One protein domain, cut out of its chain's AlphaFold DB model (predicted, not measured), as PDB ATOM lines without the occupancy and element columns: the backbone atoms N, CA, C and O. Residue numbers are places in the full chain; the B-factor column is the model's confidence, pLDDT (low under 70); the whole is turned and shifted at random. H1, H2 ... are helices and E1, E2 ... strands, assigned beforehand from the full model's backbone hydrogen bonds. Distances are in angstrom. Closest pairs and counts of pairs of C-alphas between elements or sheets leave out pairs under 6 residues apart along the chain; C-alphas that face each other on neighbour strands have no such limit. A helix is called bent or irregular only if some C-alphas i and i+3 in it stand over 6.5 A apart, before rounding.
ATOM      1  N   ILE A   3      28.408 -24.839  -6.062       78.94
ATOM      2  CA  ILE A   3      27.509 -25.987  -5.902       78.94
ATOM      3  C   ILE A   3      28.211 -27.256  -6.381       78.94
ATOM      4  O   ILE A   3      29.063 -27.162  -7.270       78.94
ATOM      5  N   PRO A   4      27.857 -28.437  -5.854       76.50
ATOM      6  CA  PRO A   4      28.360 -29.692  -6.396       76.50
ATOM      7  C   PRO A   4      27.976 -29.834  -7.875       76.50
ATOM      8  O   PRO A   4      26.914 -29.368  -8.296       76.50
ATOM      9  N   ASP A   5      28.799 -30.510  -8.676       74.50
ATOM     10  CA  ASP A   5      28.414 -30.859 -10.047       74.50
ATOM     11  C   ASP A   5      27.097 -31.674 -10.056       74.50
ATOM     12  O   ASP A   5      26.794 -32.436  -9.132       74.50
ATOM     13  N   LYS A   6      26.297 -31.550 -11.123       64.25
ATOM     14  CA  LYS A   6      24.973 -32.181 -11.297       64.25
ATOM     15  C   LYS A   6      24.981 -33.690 -11.033       64.25
ATOM     16  O   LYS A   6      23.955 -34.244 -10.637       64.25
ATOM     17  N   LYS A   7      26.116 -34.363 -11.255       60.47
ATOM     18  CA  LYS A   7      26.304 -35.794 -10.959       60.47
ATOM     19  C   LYS A   7      26.281 -36.104  -9.456       60.47
ATOM     20  O   LYS A   7      25.824 -37.179  -9.082       60.47
ATOM     21  N   LEU A   8      26.731 -35.175  -8.614       57.78
ATOM     22  CA  LEU A   8      26.817 -35.308  -7.157       57.78
ATOM     23  C   LEU A   8      25.558 -34.804  -6.448       57.78
ATOM     24  O   LEU A   8      25.135 -35.417  -5.474       57.78
ATOM     25  N   ILE A   9      24.892 -33.779  -6.995       57.91
ATOM     26  CA  ILE A   9      23.570 -33.331  -6.511       57.91
ATOM     27  C   ILE A   9      22.567 -34.498  -6.523       57.91
ATOM     28  O   ILE A   9      21.820 -34.694  -5.571       57.91
ATOM     29  N   ARG A  10      22.593 -35.336  -7.572       53.41
ATOM     30  CA  ARG A  10      21.722 -36.520  -7.704       53.41
ATOM     31  C   ARG A  10      21.961 -37.610  -6.653       53.41
ATOM     32  O   ARG A  10      21.112 -38.483  -6.518       53.41
ATOM     33  N   ARG A  11      23.095 -37.581  -5.947       54.81
ATOM     34  CA  ARG A  11      23.414 -38.527  -4.869       54.81
ATOM     35  C   ARG A  11      22.980 -38.023  -3.491       54.81
ATOM     36  O   ARG A  11      23.010 -38.799  -2.552       54.81
ATOM     37  N   GLY A  12      22.569 -36.755  -3.367       55.16
ATOM     38  CA  GLY A  12      22.164 -36.159  -2.086       55.16
ATOM     39  C   GLY A  12      23.314 -35.960  -1.089       55.16
ATOM     40  O   GLY A  12      23.068 -35.676   0.074       55.16
ATOM     41  N   GLU A  13      24.564 -36.113  -1.529       58.47
ATOM     42  CA  GLU A  13      25.724 -36.258  -0.638       58.47
ATOM     43  C   GLU A  13      26.523 -34.967  -0.425       58.47
ATOM     44  O   GLU A  13      27.497 -34.982   0.324       58.47
ATOM     45  N   ARG A  14      26.184 -33.851  -1.091       65.06
ATOM     46  CA  ARG A  14      27.018 -32.640  -1.030       65.06
ATOM     47  C   ARG A  14      26.234 -31.335  -0.943       65.06
ATOM     48  O   ARG A  14      25.274 -31.097  -1.674       65.06
ATOM     49  N   GLN A  15      26.713 -30.488  -0.040       72.88
ATOM     50  CA  GLN A  15      26.167 -29.187   0.322       72.88
ATOM     51  C   GLN A  15      26.699 -28.084  -0.602       72.88
ATOM     52  O   GLN A  15      27.800 -28.187  -1.136       72.88
ATOM     53  N   GLU A  16      25.926 -27.019  -0.804       77.25
ATOM     54  CA  GLU A  16      26.431 -25.793  -1.434       77.25
ATOM     55  C   GLU A  16      27.291 -24.976  -0.469       77.25
ATOM     56  O   GLU A  16      27.061 -25.020   0.738       77.25
ATOM     57  N   HIS A  17      28.225 -24.192  -1.011       81.00
ATOM     58  CA  HIS A  17      29.093 -23.318  -0.226       81.00
ATOM     59  C   HIS A  17      29.000 -21.865  -0.698       81.00
ATOM     60  O   HIS A  17      29.360 -21.512  -1.833       81.00
ATOM     61  N   ILE A  18      28.532 -20.990   0.192       83.00
ATOM     62  CA  ILE A  18      28.631 -19.540   0.036       83.00
ATOM     63  C   ILE A  18      29.865 -19.039   0.791       83.00
ATOM     64  O   ILE A  18      29.876 -18.964   2.015       83.00
ATOM     65  N   TYR A  19      30.888 -18.639   0.038       83.62
ATOM     66  CA  TYR A  19      32.054 -17.949   0.587       83.62
ATOM     67  C   TYR A  19      31.723 -16.482   0.824       83.62
ATOM     68  O   TYR A  19      31.293 -15.769  -0.090       83.62
ATOM     69  N   VAL A  20      31.954 -16.047   2.050       84.44
ATOM     70  CA  VAL A  20      31.922 -14.649   2.480       84.44
ATOM     71  C   VAL A  20      33.376 -14.256   2.707       84.44
ATOM     72  O   VAL A  20      34.148 -15.108   3.110       84.44
ATOM     73  N   VAL A  21      33.789 -13.023   2.424       83.50
ATOM     74  CA  VAL A  21      35.115 -12.510   2.815       83.50
ATOM     75  C   VAL A  21      34.968 -11.044   3.225       83.50
ATOM     76  O   VAL A  21      34.209 -10.318   2.568       83.50
ATOM     77  N   PRO A  22      35.646 -10.574   4.285       82.75
ATOM     78  CA  PRO A  22      35.670  -9.151   4.588       82.75
ATOM     79  C   PRO A  22      36.496  -8.428   3.523       82.75
ATOM     80  O   PRO A  22      37.676  -8.707   3.350       82.75
ATOM     81  N   LEU A  23      35.900  -7.475   2.807       75.44
ATOM     82  CA  LEU A  23      36.627  -6.616   1.874       75.44
ATOM     83  C   LEU A  23      36.652  -5.187   2.401       75.44
ATOM     84  O   LEU A  23      35.627  -4.661   2.842       75.44
ATOM     85  N   PHE A  24      37.814  -4.552   2.297       67.44
ATOM     86  CA  PHE A  24      37.984  -3.156   2.646       67.44
ATOM     87  C   PHE A  24      38.449  -2.342   1.445       67.44
ATOM     88  O   PHE A  24      39.373  -2.722   0.727       67.44
ATOM     89  N   GLU A  25      37.796  -1.205   1.238       61.66
ATOM     90  CA  GLU A  25      38.094  -0.290   0.147       61.66
ATOM     91  C   GLU A  25      39.143   0.731   0.605       61.66
ATOM     92  O   GLU A  25      38.933   1.454   1.579       61.66
ATOM     93  N   LYS A  26      40.274   0.824  -0.104       58.53
ATOM     94  CA  LYS A  26      41.392   1.705   0.279       58.53
ATOM     95  C   LYS A  26      41.004   3.192   0.331       58.53
ATOM     96  O   LYS A  26      41.541   3.923   1.157       58.53
ATOM     97  N   THR A  27      40.058   3.642  -0.490       58.28
ATOM     98  CA  THR A  27      39.520   5.022  -0.469       58.28
ATOM     99  C   THR A  27      38.799   5.355   0.841       58.28
ATOM    100  O   THR A  27      38.682   6.521   1.204       58.28
ATOM    101  N   ARG A  28      38.357   4.329   1.577       57.28
ATOM    102  CA  ARG A  28      37.760   4.430   2.914       57.28
ATOM    103  C   ARG A  28      38.784   4.193   4.031       57.28
ATOM    104  O   ARG A  28      38.409   4.142   5.198       57.28
ATOM    105  N   SER A  29      40.063   4.030   3.680       56.31
ATOM    106  CA  SER A  29      41.169   3.808   4.613       56.31
ATOM    107  C   SER A  29      41.839   5.114   5.029       56.31
ATOM    108  O   SER A  29      42.040   6.007   4.211       56.31
ATOM    109  N   PHE A  30      42.287   5.183   6.282       54.47
ATOM    110  CA  PHE A  30      43.124   6.279   6.789       54.47
ATOM    111  C   PHE A  30      44.615   6.129   6.420       54.47
ATOM    112  O   PHE A  30      45.438   6.914   6.878       54.47
ATOM    113  N   ILE A  31      44.978   5.150   5.573       53.00
ATOM    114  CA  ILE A  31      46.374   4.813   5.203       53.00
ATOM    115  C   ILE A  31      47.069   5.951   4.421       53.00
ATOM    116  O   ILE A  31      48.242   5.863   4.090       53.00
ATOM    117  N   ILE A  32      46.384   7.062   4.153       53.91
ATOM    118  CA  ILE A  32      46.926   8.198   3.401       53.91
ATOM    119  C   ILE A  32      47.964   9.013   4.213       53.91
ATOM    120  O   ILE A  32      48.717   9.766   3.609       53.91
ATOM    121  N   ASN A  33      48.076   8.837   5.543       55.78
ATOM    122  CA  ASN A  33      48.829   9.773   6.403       55.78
ATOM    123  C   ASN A  33      50.059   9.216   7.166       55.78
ATOM    124  O   ASN A  33      50.526   9.898   8.071       55.78
ATOM    125  N   ASP A  34      50.575   8.014   6.867       58.53
ATOM    126  CA  ASP A  34      51.741   7.393   7.556       58.53
ATOM    127  C   ASP A  34      51.649   7.304   9.106       58.53
ATOM    128  O   ASP A  34      52.617   6.989   9.801       58.53
ATOM    129  N   ASP A  35      50.461   7.524   9.672       66.19
ATOM    130  CA  ASP A  35      50.222   7.515  11.112       66.19
ATOM    131  C   ASP A  35      49.939   6.092  11.619       66.19
ATOM    132  O   ASP A  35      48.858   5.520  11.434       66.19
ATOM    133  N   THR A  36      50.925   5.517  12.309       69.62
ATOM    134  CA  THR A  36      50.822   4.196  12.952       69.62
ATOM    135  C   THR A  36      49.672   4.086  13.961       69.62
ATOM    136  O   THR A  36      49.099   3.003  14.118       69.62
ATOM    137  N   LEU A  37      49.279   5.186  14.614       75.44
ATOM    138  CA  LEU A  37      48.146   5.198  15.535       75.44
ATOM    139  C   LEU A  37      46.836   5.039  14.760       75.44
ATOM    140  O   LEU A  37      46.000   4.213  15.124       75.44
ATOM    141  N   ALA A  38      46.684   5.758  13.645       74.94
ATOM    142  CA  ALA A  38      45.522   5.630  12.771       74.94
ATOM    143  C   ALA A  38      45.369   4.198  12.232       74.94
ATOM    144  O   ALA A  38      44.257   3.668  12.202       74.94
ATOM    145  N   VAL A  39      46.476   3.529  11.891       78.12
ATOM    146  CA  VAL A  39      46.466   2.109  11.493       78.12
ATOM    147  C   VAL A  39      45.941   1.223  12.626       78.12
ATOM    148  O   VAL A  39      45.039   0.412  12.404       78.12
ATOM    149  N   LYS A  40      46.439   1.408  13.854       82.38
ATOM    150  CA  LYS A  40      45.997   0.645  15.034       82.38
ATOM    151  C   LYS A  40      44.511   0.858  15.354       82.38
ATOM    152  O   LYS A  40      43.822  -0.083  15.750       82.38
ATOM    153  N   LEU A  41      43.994   2.070  15.163       86.50
ATOM    154  CA  LEU A  41      42.572   2.362  15.351       86.50
ATOM    155  C   LEU A  41      41.705   1.745  14.238       86.50
ATOM    156  O   LEU A  41      40.575   1.328  14.494       86.50
ATOM    157  N   GLN A  42      42.224   1.631  13.015       85.94
ATOM    158  CA  GLN A  42      41.513   0.979  11.914       85.94
ATOM    159  C   GLN A  42      41.470  -0.542  12.038       85.94
ATOM    160  O   GLN A  42      40.485  -1.137  11.609       85.94
ATOM    161  N   GLN A  43      42.457  -1.179  12.677       88.44
ATOM    162  CA  GLN A  43      42.439  -2.628  12.939       88.44
ATOM    163  C   GLN A  43      41.135  -3.094  13.596       88.44
ATOM    164  O   GLN A  43      40.566  -4.094  13.179       88.44
ATOM    165  N   VAL A  44      40.589  -2.328  14.544       93.19
ATOM    166  CA  VAL A  44      39.299  -2.660  15.177       93.19
ATOM    167  C   VAL A  44      38.153  -2.657  14.159       93.19
ATOM    168  O   VAL A  44      37.282  -3.520  14.209       93.19
ATOM    169  N   VAL A  45      38.159  -1.728  13.197       92.25
ATOM    170  CA  VAL A  45      37.160  -1.691  12.118       92.25
ATOM    171  C   VAL A  45      37.293  -2.926  11.232       92.25
ATOM    172  O   VAL A  45      36.287  -3.575  10.955       92.25
ATOM    173  N   PHE A  46      38.511  -3.292  10.828       90.50
ATOM    174  CA  PHE A  46      38.751  -4.517  10.056       90.50
ATOM    175  C   PHE A  46      38.255  -5.760  10.793       90.50
ATOM    176  O   PHE A  46      37.573  -6.601  10.210       90.50
ATOM    177  N   ASP A  47      38.523  -5.834  12.087       94.44
ATOM    178  CA  ASP A  47      38.128  -6.968  12.905       94.44
ATOM    179  C   ASP A  47      36.611  -7.048  13.112       94.44
ATOM    180  O   ASP A  47      36.064  -8.145  13.176       94.44
ATOM    181  N   ILE A  48      35.895  -5.917  13.120       95.38
ATOM    182  CA  ILE A  48      34.423  -5.906  13.063       95.38
ATOM    183  C   ILE A  48      33.925  -6.498  11.731       95.38
ATOM    184  O   ILE A  48      32.956  -7.265  11.709       95.38
ATOM    185  N   TYR A  49      34.569  -6.172  10.608       93.50
ATOM    186  CA  TYR A  49      34.218  -6.743   9.300       93.50
ATOM    187  C   TYR A  49      34.497  -8.247   9.246       93.50
ATOM    188  O   TYR A  49      33.650  -9.008   8.774       93.50
ATOM    189  N   GLU A  50      35.647  -8.691   9.751       94.38
ATOM    190  CA  GLU A  50      35.961 -10.116   9.859       94.38
ATOM    191  C   GLU A  50      34.950 -10.812  10.774       94.38
ATOM    192  O   GLU A  50      34.330 -11.783  10.355       94.38
ATOM    193  N   TRP A  51      34.685 -10.282  11.971       95.56
ATOM    194  CA  TRP A  51      33.716 -10.863  12.902       95.56
ATOM    195  C   TRP A  51      32.327 -11.020  12.274       95.56
ATOM    196  O   TRP A  51      31.745 -12.106  12.314       95.56
ATOM    197  N   THR A  52      31.805  -9.968  11.642       95.19
ATOM    198  CA  THR A  52      30.493 -10.017  10.974       95.19
ATOM    199  C   THR A  52      30.475 -10.995   9.794       95.19
ATOM    200  O   THR A  52      29.450 -11.629   9.547       95.19
ATOM    201  N   SER A  53      31.612 -11.197   9.120       93.75
ATOM    202  CA  SER A  53      31.774 -12.220   8.078       93.75
ATOM    203  C   SER A  53      31.778 -13.638   8.662       93.75
ATOM    204  O   SER A  53      31.068 -14.504   8.151       93.75
ATOM    205  N   ARG A  54      32.493 -13.875   9.774       95.88
ATOM    206  CA  ARG A  54      32.468 -15.153  10.515       95.88
ATOM    207  C   ARG A  54      31.058 -15.495  10.989       95.88
ATOM    208  O   ARG A  54      30.603 -16.623  10.828       95.88
ATOM    209  N   PHE A  55      30.350 -14.504  11.527       96.19
ATOM    210  CA  PHE A  55      28.968 -14.656  11.967       96.19
ATOM    211  C   PHE A  55      28.046 -15.032  10.801       96.19
ATOM    212  O   PHE A  55      27.269 -15.975  10.914       96.19
ATOM    213  N   MET A  56      28.193 -14.375   9.646       95.12
ATOM    214  CA  MET A  56      27.439 -14.724   8.441       95.12
ATOM    215  C   MET A  56      27.681 -16.174   7.999       95.12
ATOM    216  O   MET A  56      26.716 -16.879   7.702       95.12
ATOM    217  N   ARG A  57      28.941 -16.636   7.981       93.81
ATOM    218  CA  ARG A  57      29.269 -18.037   7.658       93.81
ATOM    219  C   ARG A  57      28.590 -19.007   8.631       93.81
ATOM    220  O   ARG A  57      27.969 -19.968   8.185       93.81
ATOM    221  N   LYS A  58      28.647 -18.723   9.937       95.62
ATOM    222  CA  LYS A  58      27.997 -19.534  10.979       95.62
ATOM    223  C   LYS A  58      26.487 -19.635  10.785       95.62
ATOM    224  O   LYS A  58      25.945 -20.734  10.866       95.62
ATOM    225  N   GLU A  59      25.808 -18.521  10.530       95.31
ATOM    226  CA  GLU A  59      24.351 -18.509  10.345       95.31
ATOM    227  C   GLU A  59      23.935 -19.275   9.079       95.31
ATOM    228  O   GLU A  59      22.971 -20.038   9.105       95.31
ATOM    229  N   LEU A  60      24.689 -19.126   7.981       91.69
ATOM    230  CA  LEU A  60      24.439 -19.867   6.740       91.69
ATOM    231  C   LEU A  60      24.600 -21.378   6.941       91.69
ATOM    232  O   LEU A  60      23.730 -22.142   6.517       91.69
ATOM    233  N   GLN A  61      25.675 -21.795   7.615       91.75
ATOM    234  CA  GLN A  61      25.916 -23.199   7.947       91.75
ATOM    235  C   GLN A  61      24.820 -23.738   8.872       91.75
ATOM    236  O   GLN A  61      24.205 -24.752   8.564       91.75
ATOM    237  N   SER A  62      24.497 -23.010   9.944       93.12
ATOM    238  CA  SER A  62      23.475 -23.418  10.919       93.12
ATOM    239  C   SER A  62      22.106 -23.609  10.258       93.12
ATOM    240  O   SER A  62      21.397 -24.574  10.548       93.12
ATOM    241  N   PHE A  63      21.736 -22.723   9.325       91.56
ATOM    242  CA  PHE A  63      20.498 -22.867   8.564       91.56
ATOM    243  C   PHE A  63      20.532 -24.095   7.645       91.56
ATOM    244  O   PHE A  63      19.579 -24.873   7.619       91.56
ATOM    245  N   GLN A  64      21.627 -24.305   6.914       87.81
ATOM    246  CA  GLN A  64      21.794 -25.486   6.064       87.81
ATOM    247  C   GLN A  64      21.728 -26.799   6.852       87.81
ATOM    248  O   GLN A  64      21.050 -27.731   6.416       87.81
ATOM    249  N   ASP A  65      22.360 -26.855   8.021       89.62
ATOM    250  CA  ASP A  65      22.342 -28.025   8.898       89.62
ATOM    251  C   ASP A  65      20.926 -28.303   9.417       89.62
ATOM    252  O   ASP A  65      20.476 -29.449   9.404       89.62
ATOM    253  N   SER A  66      20.167 -27.256   9.767       89.81
ATOM    254  CA  SER A  66      18.761 -27.396  10.182       89.81
ATOM    255  C   SER A  66      17.845 -27.948   9.079       89.81
ATOM    256  O   SER A  66      16.823 -28.566   9.371       89.81
ATOM    257  N   MET A  67      18.240 -27.783   7.813       85.25
ATOM    258  CA  MET A  67      17.553 -28.314   6.632       85.25
ATOM    259  C   MET A  67      18.102 -29.683   6.190       85.25
ATOM    260  O   MET A  67      17.847 -30.114   5.064       85.25
ATOM    261  N   GLY A  68      18.889 -30.363   7.034       83.38
ATOM    262  CA  GLY A  68      19.481 -31.667   6.724       83.38
ATOM    263  C   GLY A  68      20.535 -31.622   5.616       83.38
ATOM    264  O   GLY A  68      20.739 -32.615   4.923       83.38
ATOM    265  N   GLY A  69      21.175 -30.469   5.396       76.75
ATOM    266  CA  GLY A  69      22.183 -30.299   4.349       76.75
ATOM    267  C   GLY A  69      21.620 -30.156   2.933       76.75
ATOM    268  O   GLY A  69      22.360 -30.341   1.965       76.75
ATOM    269  N   ALA A  70      20.331 -29.839   2.786       75.56
ATOM    270  CA  ALA A  70      19.694 -29.688   1.481       75.56
ATOM    271  C   ALA A  70      20.401 -28.638   0.601       75.56
ATOM    272  O   ALA A  70      20.632 -27.500   1.009       75.56
ATOM    273  N   THR A  71      20.711 -28.995  -0.650       75.56
ATOM    274  CA  THR A  71      21.194 -28.028  -1.647       75.56
ATOM    275  C   THR A  71      20.127 -26.948  -1.884       75.56
ATOM    276  O   THR A  71      18.943 -27.254  -1.999       75.56
ATOM    277  N   GLY A  72      20.532 -25.684  -1.981       74.94
ATOM    278  CA  GLY A  72      19.668 -24.509  -2.113       74.94
ATOM    279  C   GLY A  72      19.324 -23.806  -0.795       74.94
ATOM    280  O   GLY A  72      18.804 -22.690  -0.832       74.94
ATOM    281  N   SER A  73      19.595 -24.418   0.364       81.56
ATOM    282  CA  SER A  73      19.193 -23.874   1.667       81.56
ATOM    283  C   SER A  73      19.867 -22.539   2.000       81.56
ATOM    284  O   SER A  73      19.194 -21.610   2.448       81.56
ATOM    285  N   GLN A  74      21.173 -22.405   1.757       83.12
ATOM    286  CA  GLN A  74      21.904 -21.168   2.032       83.12
ATOM    287  C   GLN A  74      21.436 -20.055   1.090       83.12
ATOM    288  O   GLN A  74      21.252 -18.919   1.521       83.12
ATOM    289  N   ALA A  75      21.182 -20.378  -0.183       81.31
ATOM    290  CA  ALA A  75      20.718 -19.404  -1.170       81.31
ATOM    291  C   ALA A  75      19.365 -18.768  -0.804       81.31
ATOM    292  O   ALA A  75      19.173 -17.577  -1.060       81.31
ATOM    293  N   VAL A  76      18.449 -19.526  -0.188       82.19
ATOM    294  CA  VAL A  76      17.123 -19.035   0.239       82.19
ATOM    295  C   VAL A  76      17.231 -17.985   1.346       82.19
ATOM    296  O   VAL A  76      16.520 -16.984   1.317       82.19
ATOM    297  N   VAL A  77      18.126 -18.193   2.311       86.31
ATOM    298  CA  VAL A  77      18.241 -17.337   3.504       86.31
ATOM    299  C   VAL A  77      19.325 -16.254   3.371       86.31
ATOM    300  O   VAL A  77      19.406 -15.339   4.194       86.31
ATOM    301  N   TYR A  78      20.144 -16.331   2.315       86.94
ATOM    302  CA  TYR A  78      21.326 -15.495   2.109       86.94
ATOM    303  C   TYR A  78      21.059 -14.001   2.290       86.94
ATOM    304  O   TYR A  78      21.736 -13.358   3.087       86.94
ATOM    305  N   GLU A  79      20.078 -13.441   1.577       86.00
ATOM    306  CA  GLU A  79      19.864 -11.990   1.579       86.00
ATOM    307  C   GLU A  79      19.371 -11.489   2.944       86.00
ATOM    308  O   GLU A  79      19.749 -10.405   3.391       86.00
ATOM    309  N   THR A  80      18.598 -12.308   3.660       90.69
ATOM    310  CA  THR A  80      18.161 -12.018   5.030       90.69
ATOM    311  C   THR A  80      19.353 -11.969   5.984       90.69
ATOM    312  O   THR A  80      19.547 -10.965   6.673       90.69
ATOM    313  N   ILE A  81      20.194 -13.010   5.990       92.75
ATOM    314  CA  ILE A  81      21.384 -13.064   6.856       92.75
ATOM    315  C   ILE A  81      22.358 -11.945   6.487       92.75
ATOM    316  O   ILE A  81      22.841 -11.239   7.373       92.75
ATOM    317  N   ARG A  82      22.605 -11.720   5.192       92.06
ATOM    318  CA  ARG A  82      23.469 -10.645   4.692       92.06
ATOM    319  C   ARG A  82      23.015  -9.281   5.202       92.06
ATOM    320  O   ARG A  82      23.837  -8.511   5.697       92.06
ATOM    321  N   ASN A  83      21.722  -8.974   5.103       90.75
ATOM    322  CA  ASN A  83      21.188  -7.693   5.558       90.75
ATOM    323  C   ASN A  83      21.268  -7.534   7.079       90.75
ATOM    324  O   ASN A  83      21.576  -6.441   7.557       90.75
ATOM    325  N   ASN A  84      21.068  -8.610   7.842       94.56
ATOM    326  CA  ASN A  84      21.260  -8.594   9.292       94.56
ATOM    327  C   ASN A  84      22.728  -8.347   9.665       94.56
ATOM    328  O   ASN A  84      23.014  -7.455  10.463       94.56
ATOM    329  N   CYS A  85      23.665  -9.051   9.026       94.00
ATOM    330  CA  CYS A  85      25.100  -8.874   9.256       94.00
ATOM    331  C   CYS A  85      25.567  -7.468   8.865       94.00
ATOM    332  O   CYS A  85      26.348  -6.853   9.589       94.00
ATOM    333  N   LYS A  86      25.037  -6.916   7.766       92.19
ATOM    334  CA  LYS A  86      25.297  -5.533   7.349       92.19
ATOM    335  C   LYS A  86      24.836  -4.529   8.408       92.19
ATOM    336  O   LYS A  86      25.614  -3.662   8.787       92.19
ATOM    337  N   LYS A  87      23.604  -4.660   8.916       95.06
ATOM    338  CA  LYS A  87      23.075  -3.788   9.983       95.06
ATOM    339  C   LYS A  87      23.910  -3.881  11.257       95.06
ATOM    340  O   LYS A  87      24.236  -2.854  11.843       95.06
ATOM    341  N   MET A  88      24.273  -5.099  11.660       95.69
ATOM    342  CA  MET A  88      25.125  -5.348  12.821       95.69
ATOM    343  C   MET A  88      26.483  -4.659  12.661       95.69
ATOM    344  O   MET A  88      26.887  -3.883  13.521       95.69
ATOM    345  N   ARG A  89      27.152  -4.869  11.523       95.12
ATOM    346  CA  ARG A  89      28.423  -4.220  11.194       95.12
ATOM    347  C   ARG A  89      28.317  -2.697  11.243       95.12
ATOM    348  O   ARG A  89      29.141  -2.061  11.890       95.12
ATOM    349  N   ASP A  90      27.326  -2.118  10.568       93.00
ATOM    350  CA  ASP A  90      27.172  -0.661  10.471       93.00
ATOM    351  C   ASP A  90      26.915  -0.037  11.856       93.00
ATOM    352  O   ASP A  90      27.489   1.002  12.180       93.00
ATOM    353  N   MET A  91      26.132  -0.711  12.707       96.88
ATOM    354  CA  MET A  91      25.919  -0.317  14.102       96.88
ATOM    355  C   MET A  91      27.224  -0.333  14.907       96.88
ATOM    356  O   MET A  91      27.553   0.657  15.557       96.88
ATOM    357  N   LEU A  92      27.977  -1.435  14.850       96.69
ATOM    358  CA  LEU A  92      29.218  -1.610  15.611       96.69
ATOM    359  C   LEU A  92      30.293  -0.608  15.190       96.69
ATOM    360  O   LEU A  92      30.901   0.037  16.038       96.69
ATOM    361  N   VAL A  93      30.496  -0.439  13.880       94.06
ATOM    362  CA  VAL A  93      31.445   0.545  13.343       94.06
ATOM    363  C   VAL A  93      31.017   1.957  13.726       94.06
ATOM    364  O   VAL A  93      31.867   2.759  14.110       94.06
ATOM    365  N   GLY A  94      29.720   2.268  13.660       94.00
ATOM    366  CA  GLY A  94      29.186   3.564  14.069       94.00
ATOM    367  C   GLY A  94      29.423   3.853  15.551       94.00
ATOM    368  O   GLY A  94      29.904   4.933  15.896       94.00
ATOM    369  N   GLN A  95      29.152   2.880  16.424       97.25
ATOM    370  CA  GLN A  95      29.352   3.026  17.863       97.25
ATOM    371  C   GLN A  95      30.836   3.139  18.225       97.25
ATOM    372  O   GLN A  95      31.209   4.073  18.931       97.25
ATOM    373  N   TYR A  96      31.688   2.262  17.684       96.44
ATOM    374  CA  TYR A  96      33.140   2.366  17.836       96.44
ATOM    375  C   TYR A  96      33.633   3.744  17.396       96.44
ATOM    376  O   TYR A  96      34.374   4.411  18.117       96.44
ATOM    377  N   SER A  97      33.172   4.202  16.228       92.44
ATOM    378  CA  SER A  97      33.643   5.466  15.675       92.44
ATOM    379  C   SER A  97      33.229   6.659  16.527       92.44
ATOM    380  O   SER A  97      34.017   7.582  16.732       92.44
ATOM    381  N   ARG A  98      32.004   6.623  17.057       94.00
ATOM    382  CA  ARG A  98      31.499   7.631  17.983       94.00
ATOM    383  C   ARG A  98      32.317   7.663  19.271       94.00
ATOM    384  O   ARG A  98      32.813   8.725  19.625       94.00
ATOM    385  N   GLU A  99      32.483   6.527  19.942       96.62
ATOM    386  CA  GLU A  99      33.152   6.465  21.248       96.62
ATOM    387  C   GLU A  99      34.648   6.814  21.146       96.62
ATOM    388  O   GLU A  99      35.168   7.535  21.997       96.62
ATOM    389  N   VAL A 100      35.334   6.360  20.089       93.75
ATOM    390  CA  VAL A 100      36.797   6.485  19.962       93.75
ATOM    391  C   VAL A 100      37.240   7.733  19.196       93.75
ATOM    392  O   VAL A 100      38.146   8.424  19.657       93.75
ATOM    393  N   TYR A 101      36.626   8.061  18.054       87.81
ATOM    394  CA  TYR A 101      37.079   9.200  17.237       87.81
ATOM    395  C   TYR A 101      36.364  10.512  17.576       87.81
ATOM    396  O   TYR A 101      36.997  11.568  17.542       87.81
ATOM    397  N   ILE A 102      35.059  10.464  17.877       89.44
ATOM    398  CA  ILE A 102      34.234  11.669  18.068       89.44
ATOM    399  C   ILE A 102      34.252  12.113  19.532       89.44
ATOM    400  O   ILE A 102      34.692  13.217  19.840       89.44
ATOM    401  N   GLU A 103      33.781  11.251  20.430       93.94
ATOM    402  CA  GLU A 103      33.649  11.546  21.859       93.94
ATOM    403  C   GLU A 103      34.969  11.375  22.610       93.94
ATOM    404  O   GLU A 103      35.136  11.960  23.676       93.94
ATOM    405  N   LYS A 104      35.906  10.601  22.041       93.12
ATOM    406  CA  LYS A 104      37.232  10.322  22.614       93.12
ATOM    407  C   LYS A 104      37.133   9.856  24.067       93.12
ATOM    408  O   LYS A 104      37.882  10.308  24.931       93.12
ATOM    409  N   GLN A 105      36.175   8.970  24.327       96.31
ATOM    410  CA  GLN A 105      35.935   8.426  25.653       96.31
ATOM    411  C   GLN A 105      37.198   7.723  26.168       96.31
ATOM    412  O   GLN A 105      37.810   6.909  25.467       96.31
ATOM    413  N   GLU A 106      37.583   8.029  27.405       96.44
ATOM    414  CA  GLU A 106      38.764   7.442  28.031       96.44
ATOM    415  C   GLU A 106      38.628   5.912  28.124       96.44
ATOM    416  O   GLU A 106      37.596   5.384  28.540       96.44
ATOM    417  N   GLY A 107      39.655   5.183  27.674       96.00
ATOM    418  CA  GLY A 107      39.674   3.714  27.676       96.00
ATOM    419  C   GLY A 107      38.741   3.029  26.665       96.00
ATOM    420  O   GLY A 107      38.698   1.796  26.619       96.00
ATOM    421  N   ALA A 108      38.010   3.774  25.823       96.38
ATOM    422  CA  ALA A 108      37.075   3.174  24.867       96.38
ATOM    423  C   ALA A 108      37.766   2.252  23.858       96.38
ATOM    424  O   ALA A 108      37.248   1.174  23.565       96.38
ATOM    425  N   TYR A 109      38.954   2.624  23.373       95.19
ATOM    426  CA  TYR A 109      39.719   1.772  22.462       95.19
ATOM    427  C   TYR A 109      39.999   0.390  23.071       95.19
ATOM    428  O   TYR A 109      39.688  -0.623  22.447       95.19
ATOM    429  N   ASP A 110      40.523   0.332  24.299       96.25
ATOM    430  CA  ASP A 110      40.894  -0.934  24.942       96.25
ATOM    431  C   ASP A 110      39.666  -1.808  25.224       96.25
ATOM    432  O   ASP A 110      39.702  -3.029  25.041       96.25
ATOM    433  N   LYS A 111      38.543  -1.181  25.598       97.69
ATOM    434  CA  LYS A 111      37.251  -1.861  25.752       97.69
ATOM    435  C   LYS A 111      36.805  -2.508  24.440       97.69
ATOM    436  O   LYS A 111      36.443  -3.685  24.439       97.69
ATOM    437  N   TRP A 112      36.841  -1.762  23.336       97.94
ATOM    438  CA  TRP A 112      36.469  -2.272  22.017       97.94
ATOM    439  C   TRP A 112      37.411  -3.359  21.531       97.94
ATOM    440  O   TRP A 112      36.948  -4.379  21.022       97.94
ATOM    441  N   ARG A 113      38.715  -3.186  21.743       96.88
ATOM    442  CA  ARG A 113      39.715  -4.179  21.366       96.88
ATOM    443  C   ARG A 113      39.448  -5.513  22.060       96.88
ATOM    444  O   ARG A 113      39.249  -6.522  21.389       96.88
ATOM    445  N   LYS A 114      39.307  -5.490  23.391       97.88
ATOM    446  CA  LYS A 114      38.993  -6.679  24.197       97.88
ATOM    447  C   LYS A 114      37.670  -7.327  23.789       97.88
ATOM    448  O   LYS A 114      37.572  -8.552  23.749       97.88
ATOM    449  N   PHE A 115      36.649  -6.517  23.508       97.81
ATOM    450  CA  PHE A 115      35.351  -7.015  23.064       97.81
ATOM    451  C   PHE A 115      35.460  -7.756  21.727       97.81
ATOM    452  O   PHE A 115      35.040  -8.910  21.642       97.81
ATOM    453  N   ILE A 116      36.054  -7.126  20.711       97.75
ATOM    454  CA  ILE A 116      36.159  -7.708  19.370       97.75
ATOM    455  C   ILE A 116      37.086  -8.926  19.353       97.75
ATOM    456  O   ILE A 116      36.743  -9.913  18.707       97.75
ATOM    457  N   ASP A 117      38.183  -8.927  20.114       97.69
ATOM    458  CA  ASP A 117      39.055 -10.107  20.243       97.69
ATOM    459  C   ASP A 117      38.292 -11.315  20.795       97.69
ATOM    460  O   ASP A 117      38.385 -12.417  20.255       97.69
ATOM    461  N   GLY A 118      37.467 -11.099  21.825       98.00
ATOM    462  CA  GLY A 118      36.612 -12.149  22.376       98.00
ATOM    463  C   GLY A 118      35.597 -12.681  21.359       98.00
ATOM    464  O   GLY A 118      35.388 -13.892  21.268       98.00
ATOM    465  N   GLN A 119      34.995 -11.796  20.560       97.31
ATOM    466  CA  GLN A 119      34.063 -12.200  19.504       97.31
ATOM    467  C   GLN A 119      34.758 -13.001  18.394       97.31
ATOM    468  O   GLN A 119      34.258 -14.053  17.988       97.31
ATOM    469  N   LEU A 120      35.923 -12.548  17.927       97.12
ATOM    470  CA  LEU A 120      36.709 -13.253  16.917       97.12
ATOM    471  C   LEU A 120      37.121 -14.653  17.383       97.12
ATOM    472  O   LEU A 120      36.959 -15.604  16.615       97.12
ATOM    473  N   GLU A 121      37.601 -14.787  18.621       97.81
ATOM    474  CA  GLU A 121      37.996 -16.082  19.193       97.81
ATOM    475  C   GLU A 121      36.798 -17.035  19.298       97.81
ATOM    476  O   GLU A 121      36.892 -18.198  18.905       97.81
ATOM    477  N   SER A 122      35.636 -16.533  19.731       97.44
ATOM    478  CA  SER A 122      34.410 -17.341  19.834       97.44
ATOM    479  C   SER A 122      33.915 -17.906  18.496       97.44
ATOM    480  O   SER A 122      33.148 -18.866  18.483       97.44
ATOM    481  N   LEU A 123      34.350 -17.324  17.371       96.69
ATOM    482  CA  LEU A 123      33.984 -17.742  16.018       96.69
ATOM    483  C   LEU A 123      35.193 -18.195  15.186       96.69
ATOM    484  O   LEU A 123      35.127 -18.168  13.957       96.69
ATOM    485  N   LYS A 124      36.299 -18.612  15.813       96.31
ATOM    486  CA  LYS A 124      37.542 -18.967  15.103       96.31
ATOM    487  C   LYS A 124      37.392 -20.054  14.038       96.31
ATOM    488  O   LYS A 124      38.091 -20.005  13.033       96.31
ATOM    489  N   GLU A 125      36.460 -20.987  14.217       95.62
ATOM    490  CA  GLU A 125      36.178 -22.055  13.244       95.62
ATOM    491  C   GLU A 125      35.609 -21.518  11.923       95.62
ATOM    492  O   GLU A 125      35.720 -22.163  10.887       95.62
ATOM    493  N   TYR A 126      35.043 -20.310  11.951       94.56
ATOM    494  CA  TYR A 126      34.461 -19.629  10.797       94.56
ATOM    495  C   TYR A 126      35.381 -18.539  10.238       94.56
ATOM    496  O   TYR A 126      34.916 -17.692   9.470       94.56
ATOM    497  N   ALA A 127      36.652 -18.506  10.657       93.06
ATOM    498  CA  ALA A 127      37.639 -17.540  10.190       93.06
ATOM    499  C   ALA A 127      37.802 -17.573   8.670       93.06
ATOM    500  O   ALA A 127      37.675 -18.625   8.046       93.06
ATOM    501  N   THR A 128      38.104 -16.413   8.081       87.75
ATOM    502  CA  THR A 128      38.410 -16.348   6.652       87.75
ATOM    503  C   THR A 128      39.636 -17.202   6.331       87.75
ATOM    504  O   THR A 128      40.729 -16.933   6.828       87.75
ATOM    505  N   GLY A 129      39.452 -18.232   5.507       86.56
ATOM    506  CA  GLY A 129      40.504 -19.173   5.136       86.56
ATOM    507  C   GLY A 129      41.397 -18.655   4.008       86.56
ATOM    508  O   GLY A 129      40.962 -17.890   3.146       86.56
ATOM    509  N   GLU A 130      42.643 -19.135   3.951       85.50
ATOM    510  CA  GLU A 130      43.603 -18.745   2.904       85.50
ATOM    511  C   GLU A 130      43.101 -19.054   1.487       85.50
ATOM    512  O   GLU A 130      43.363 -18.291   0.563       85.50
ATOM    513  N   ALA A 131      42.332 -20.133   1.313       84.19
ATOM    514  CA  ALA A 131      41.768 -20.526   0.021       84.19
ATOM    515  C   ALA A 131      40.555 -19.674  -0.411       84.19
ATOM    516  O   ALA A 131      40.259 -19.584  -1.607       84.19
ATOM    517  N   GLU A 132      39.865 -19.012   0.525       84.19
ATOM    518  CA  GLU A 132      38.690 -18.185   0.216       84.19
ATOM    519  C   GLU A 132      39.074 -16.891  -0.516       84.19
ATOM    520  O   GLU A 132      38.326 -16.420  -1.375       84.19
ATOM    521  N   TRP A 133      40.267 -16.350  -0.249       80.50
ATOM    522  CA  TRP A 133      40.790 -15.152  -0.913       80.50
ATOM    523  C   TRP A 133      41.048 -15.363  -2.418       80.50
ATOM    524  O   TRP A 133      40.460 -14.636  -3.228       80.50
ATOM    525  N   PRO A 134      41.841 -16.369  -2.852       81.88
ATOM    526  CA  PRO A 134      41.960 -16.728  -4.260       81.88
ATOM    527  C   PRO A 134      40.614 -17.068  -4.889       81.88
ATOM    528  O   PRO A 134      40.358 -16.638  -6.013       81.88
ATOM    529  N   ARG A 135      39.733 -17.785  -4.177       84.06
ATOM    530  CA  ARG A 135      38.388 -18.099  -4.674       84.06
ATOM    531  C   ARG A 135      37.602 -16.833  -4.983       84.06
ATOM    532  O   ARG A 135      36.968 -16.758  -6.039       84.06
ATOM    533  N   PHE A 136      37.614 -15.858  -4.080       82.25
ATOM    534  CA  PHE A 136      36.924 -14.585  -4.252       82.25
ATOM    535  C   PHE A 136      37.458 -13.820  -5.470       82.25
ATOM    536  O   PHE A 136      36.671 -13.405  -6.320       82.25
ATOM    537  N   LEU A 137      38.783 -13.715  -5.597       80.19
ATOM    538  CA  LEU A 137      39.439 -12.959  -6.669       80.19
ATOM    539  C   LEU A 137      39.333 -13.647  -8.039       80.19
ATOM    540  O   LEU A 137      38.957 -13.016  -9.027       80.19
ATOM    541  N   LYS A 138      39.652 -14.943  -8.111       83.12
ATOM    542  CA  LYS A 138      39.769 -15.705  -9.367       83.12
ATOM    543  C   LYS A 138      38.464 -16.322  -9.829       83.12
ATOM    544  O   LYS A 138      38.295 -16.576 -11.018       83.12
ATOM    545  N   GLY A 139      37.512 -16.539  -8.927       80.62
ATOM    546  CA  GLY A 139      36.250 -17.158  -9.303       80.62
ATOM    547  C   GLY A 139      36.267 -18.689  -9.347       80.62
ATOM    548  O   GLY A 139      35.222 -19.284  -9.591       80.62
ATOM    549  N   GLU A 140      37.413 -19.323  -9.134       84.50
ATOM    550  CA  GLU A 140      37.611 -20.765  -9.317       84.50
ATOM    551  C   GLU A 140      37.209 -21.538  -8.062       84.50
ATOM    552  O   GLU A 140      37.732 -21.204  -7.000       84.50
ATOM    553  N   PRO A 141      36.308 -22.536  -8.143       85.75
ATOM    554  CA  PRO A 141      35.879 -23.307  -6.982       85.75
ATOM    555  C   PRO A 141      37.032 -23.900  -6.174       85.75
ATOM    556  O   PRO A 141      38.005 -24.380  -6.745       85.75
ATOM    557  N   ILE A 142      36.902 -23.890  -4.843       86.56
ATOM    558  CA  ILE A 142      37.926 -24.470  -3.954       86.56
ATOM    559  C   ILE A 142      37.939 -25.998  -4.077       86.56
ATOM    560  O   ILE A 142      38.996 -26.624  -4.065       86.56
ATOM    561  N   LEU A 143      36.755 -26.602  -4.193       84.19
ATOM    562  CA  LEU A 143      36.599 -28.047  -4.287       84.19
ATOM    563  C   LEU A 143      36.553 -28.488  -5.760       84.19
ATOM    564  O   LEU A 143      35.822 -27.883  -6.547       84.19
ATOM    565  N   PRO A 144      37.270 -29.563  -6.140       81.12
ATOM    566  CA  PRO A 144      37.429 -29.967  -7.541       81.12
ATOM    567  C   PRO A 144      36.116 -30.397  -8.207       81.12
ATOM    568  O   PRO A 144      35.940 -30.195  -9.403       81.12
ATOM    569  N   ASP A 145      35.170 -30.938  -7.437       84.19
ATOM    570  CA  ASP A 145      33.880 -31.396  -7.969       84.19
ATOM    571  C   ASP A 145      32.761 -30.350  -7.837       84.19
ATOM    572  O   ASP A 145      31.570 -30.683  -7.850       84.19
ATOM    573  N   TYR A 146      33.136 -29.090  -7.633       83.12
ATOM    574  CA  TYR A 146      32.208 -27.983  -7.501       83.12
ATOM    575  C   TYR A 146      32.289 -27.063  -8.709       83.12
ATOM    576  O   TYR A 146      33.326 -26.898  -9.345       83.12
ATOM    577  N   VAL A 147      31.167 -26.421  -9.007       83.50
ATOM    578  CA  VAL A 147      31.048 -25.437 -10.077       83.50
ATOM    579  C   VAL A 147      30.602 -24.098  -9.506       83.50
ATOM    580  O   VAL A 147      29.715 -24.026  -8.649       83.50
ATOM    581  N   ARG A 148      31.198 -23.009 -10.007       82.06
ATOM    582  CA  ARG A 148      30.769 -21.649  -9.670       82.06
ATOM    583  C   ARG A 148      29.381 -21.402 -10.244       82.06
ATOM    584  O   ARG A 148      29.178 -21.487 -11.456       82.06
ATOM    585  N   VAL A 149      28.462 -20.957  -9.396       74.62
ATOM    586  CA  VAL A 149      27.179 -20.422  -9.855       74.62
ATOM    587  C   VAL A 149      27.394 -19.005 -10.393       74.62
ATOM    588  O   VAL A 149      27.933 -18.146  -9.692       74.62
TER     589      VAL A 149
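This is residues 3 to 149 of the 166 residues of an uncharacterized protein of Alistipes indistinctus (UniProt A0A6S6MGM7). Three long helices make an up-and-down bundle, H2 packing on H3 and H4, while the long stretch of residues 10 to 35 runs lengthwise past H2. H1, E1 and both ends of the printed part gather toward one end of the longest axis. The 147 printed residues hold five named helices, then one named strand, in the order H1 H2 H3 H4 H5 E1, mostly helix. The whole is loose, radius of gyration of the C-alphas 18.1 A, and elongated, spanning 59 by 30 by 23 A.

Begin with H2, residues 36 to 66, which touches H3, residues 73 to 102, closest at the C-alphas of Gln 64 and Ser 73, 5.4 A; this hairpin has a shallow tilt of 24 degrees, opposite ways. With residues 41 to 54 alone H2 touches H4, residues 108 to 122, the same way at a shallow tilt of 32 degrees; the closest C-alphas, Trp 51 and Leu 120, are 5.5 A apart. H3 and H4 form a hairpin, touching through residues 96 to 100 and 108 to 112 alone, closest at the C-alphas of Val 100 and Ala 108, 5.9 A. H1, residues 6 to 9, and H5, residues 132 to 138, touch no helix. E1, residues 146 to 148, pairs with no named strand, but residues 3 to 4 pair antiparallel with its residues 146 to 147. Every O i to N i+4 pair is within hydrogen-bond range in H4 and H5, 25 of 27 in H2 and 23 of 26 in H3; H1 is too short for one.

Find C-alpha 36 at (50.822, 4.196, 12.952); from there H2 runs 45.1 A to C-alpha 66 at (18.761, -27.396, 10.182). H3 spans 41.9 A, is irregular, with C-alphas 76 and 79 7.7 A apart, and has a kink of 42 degrees near residue 80. H4 spans 21.3 A, H5 10.0 A, E1 6.8 A and H1 5.1 A.

The C-alphas of Lys 7 and Glu 106 are farthest apart, 59.5 A. The printed part has no cut; the link H1 to H2 is long, and residues 32 to 37 stand free. Look for pLDDT under 70 at residues 6 to 14 and 24 to 36.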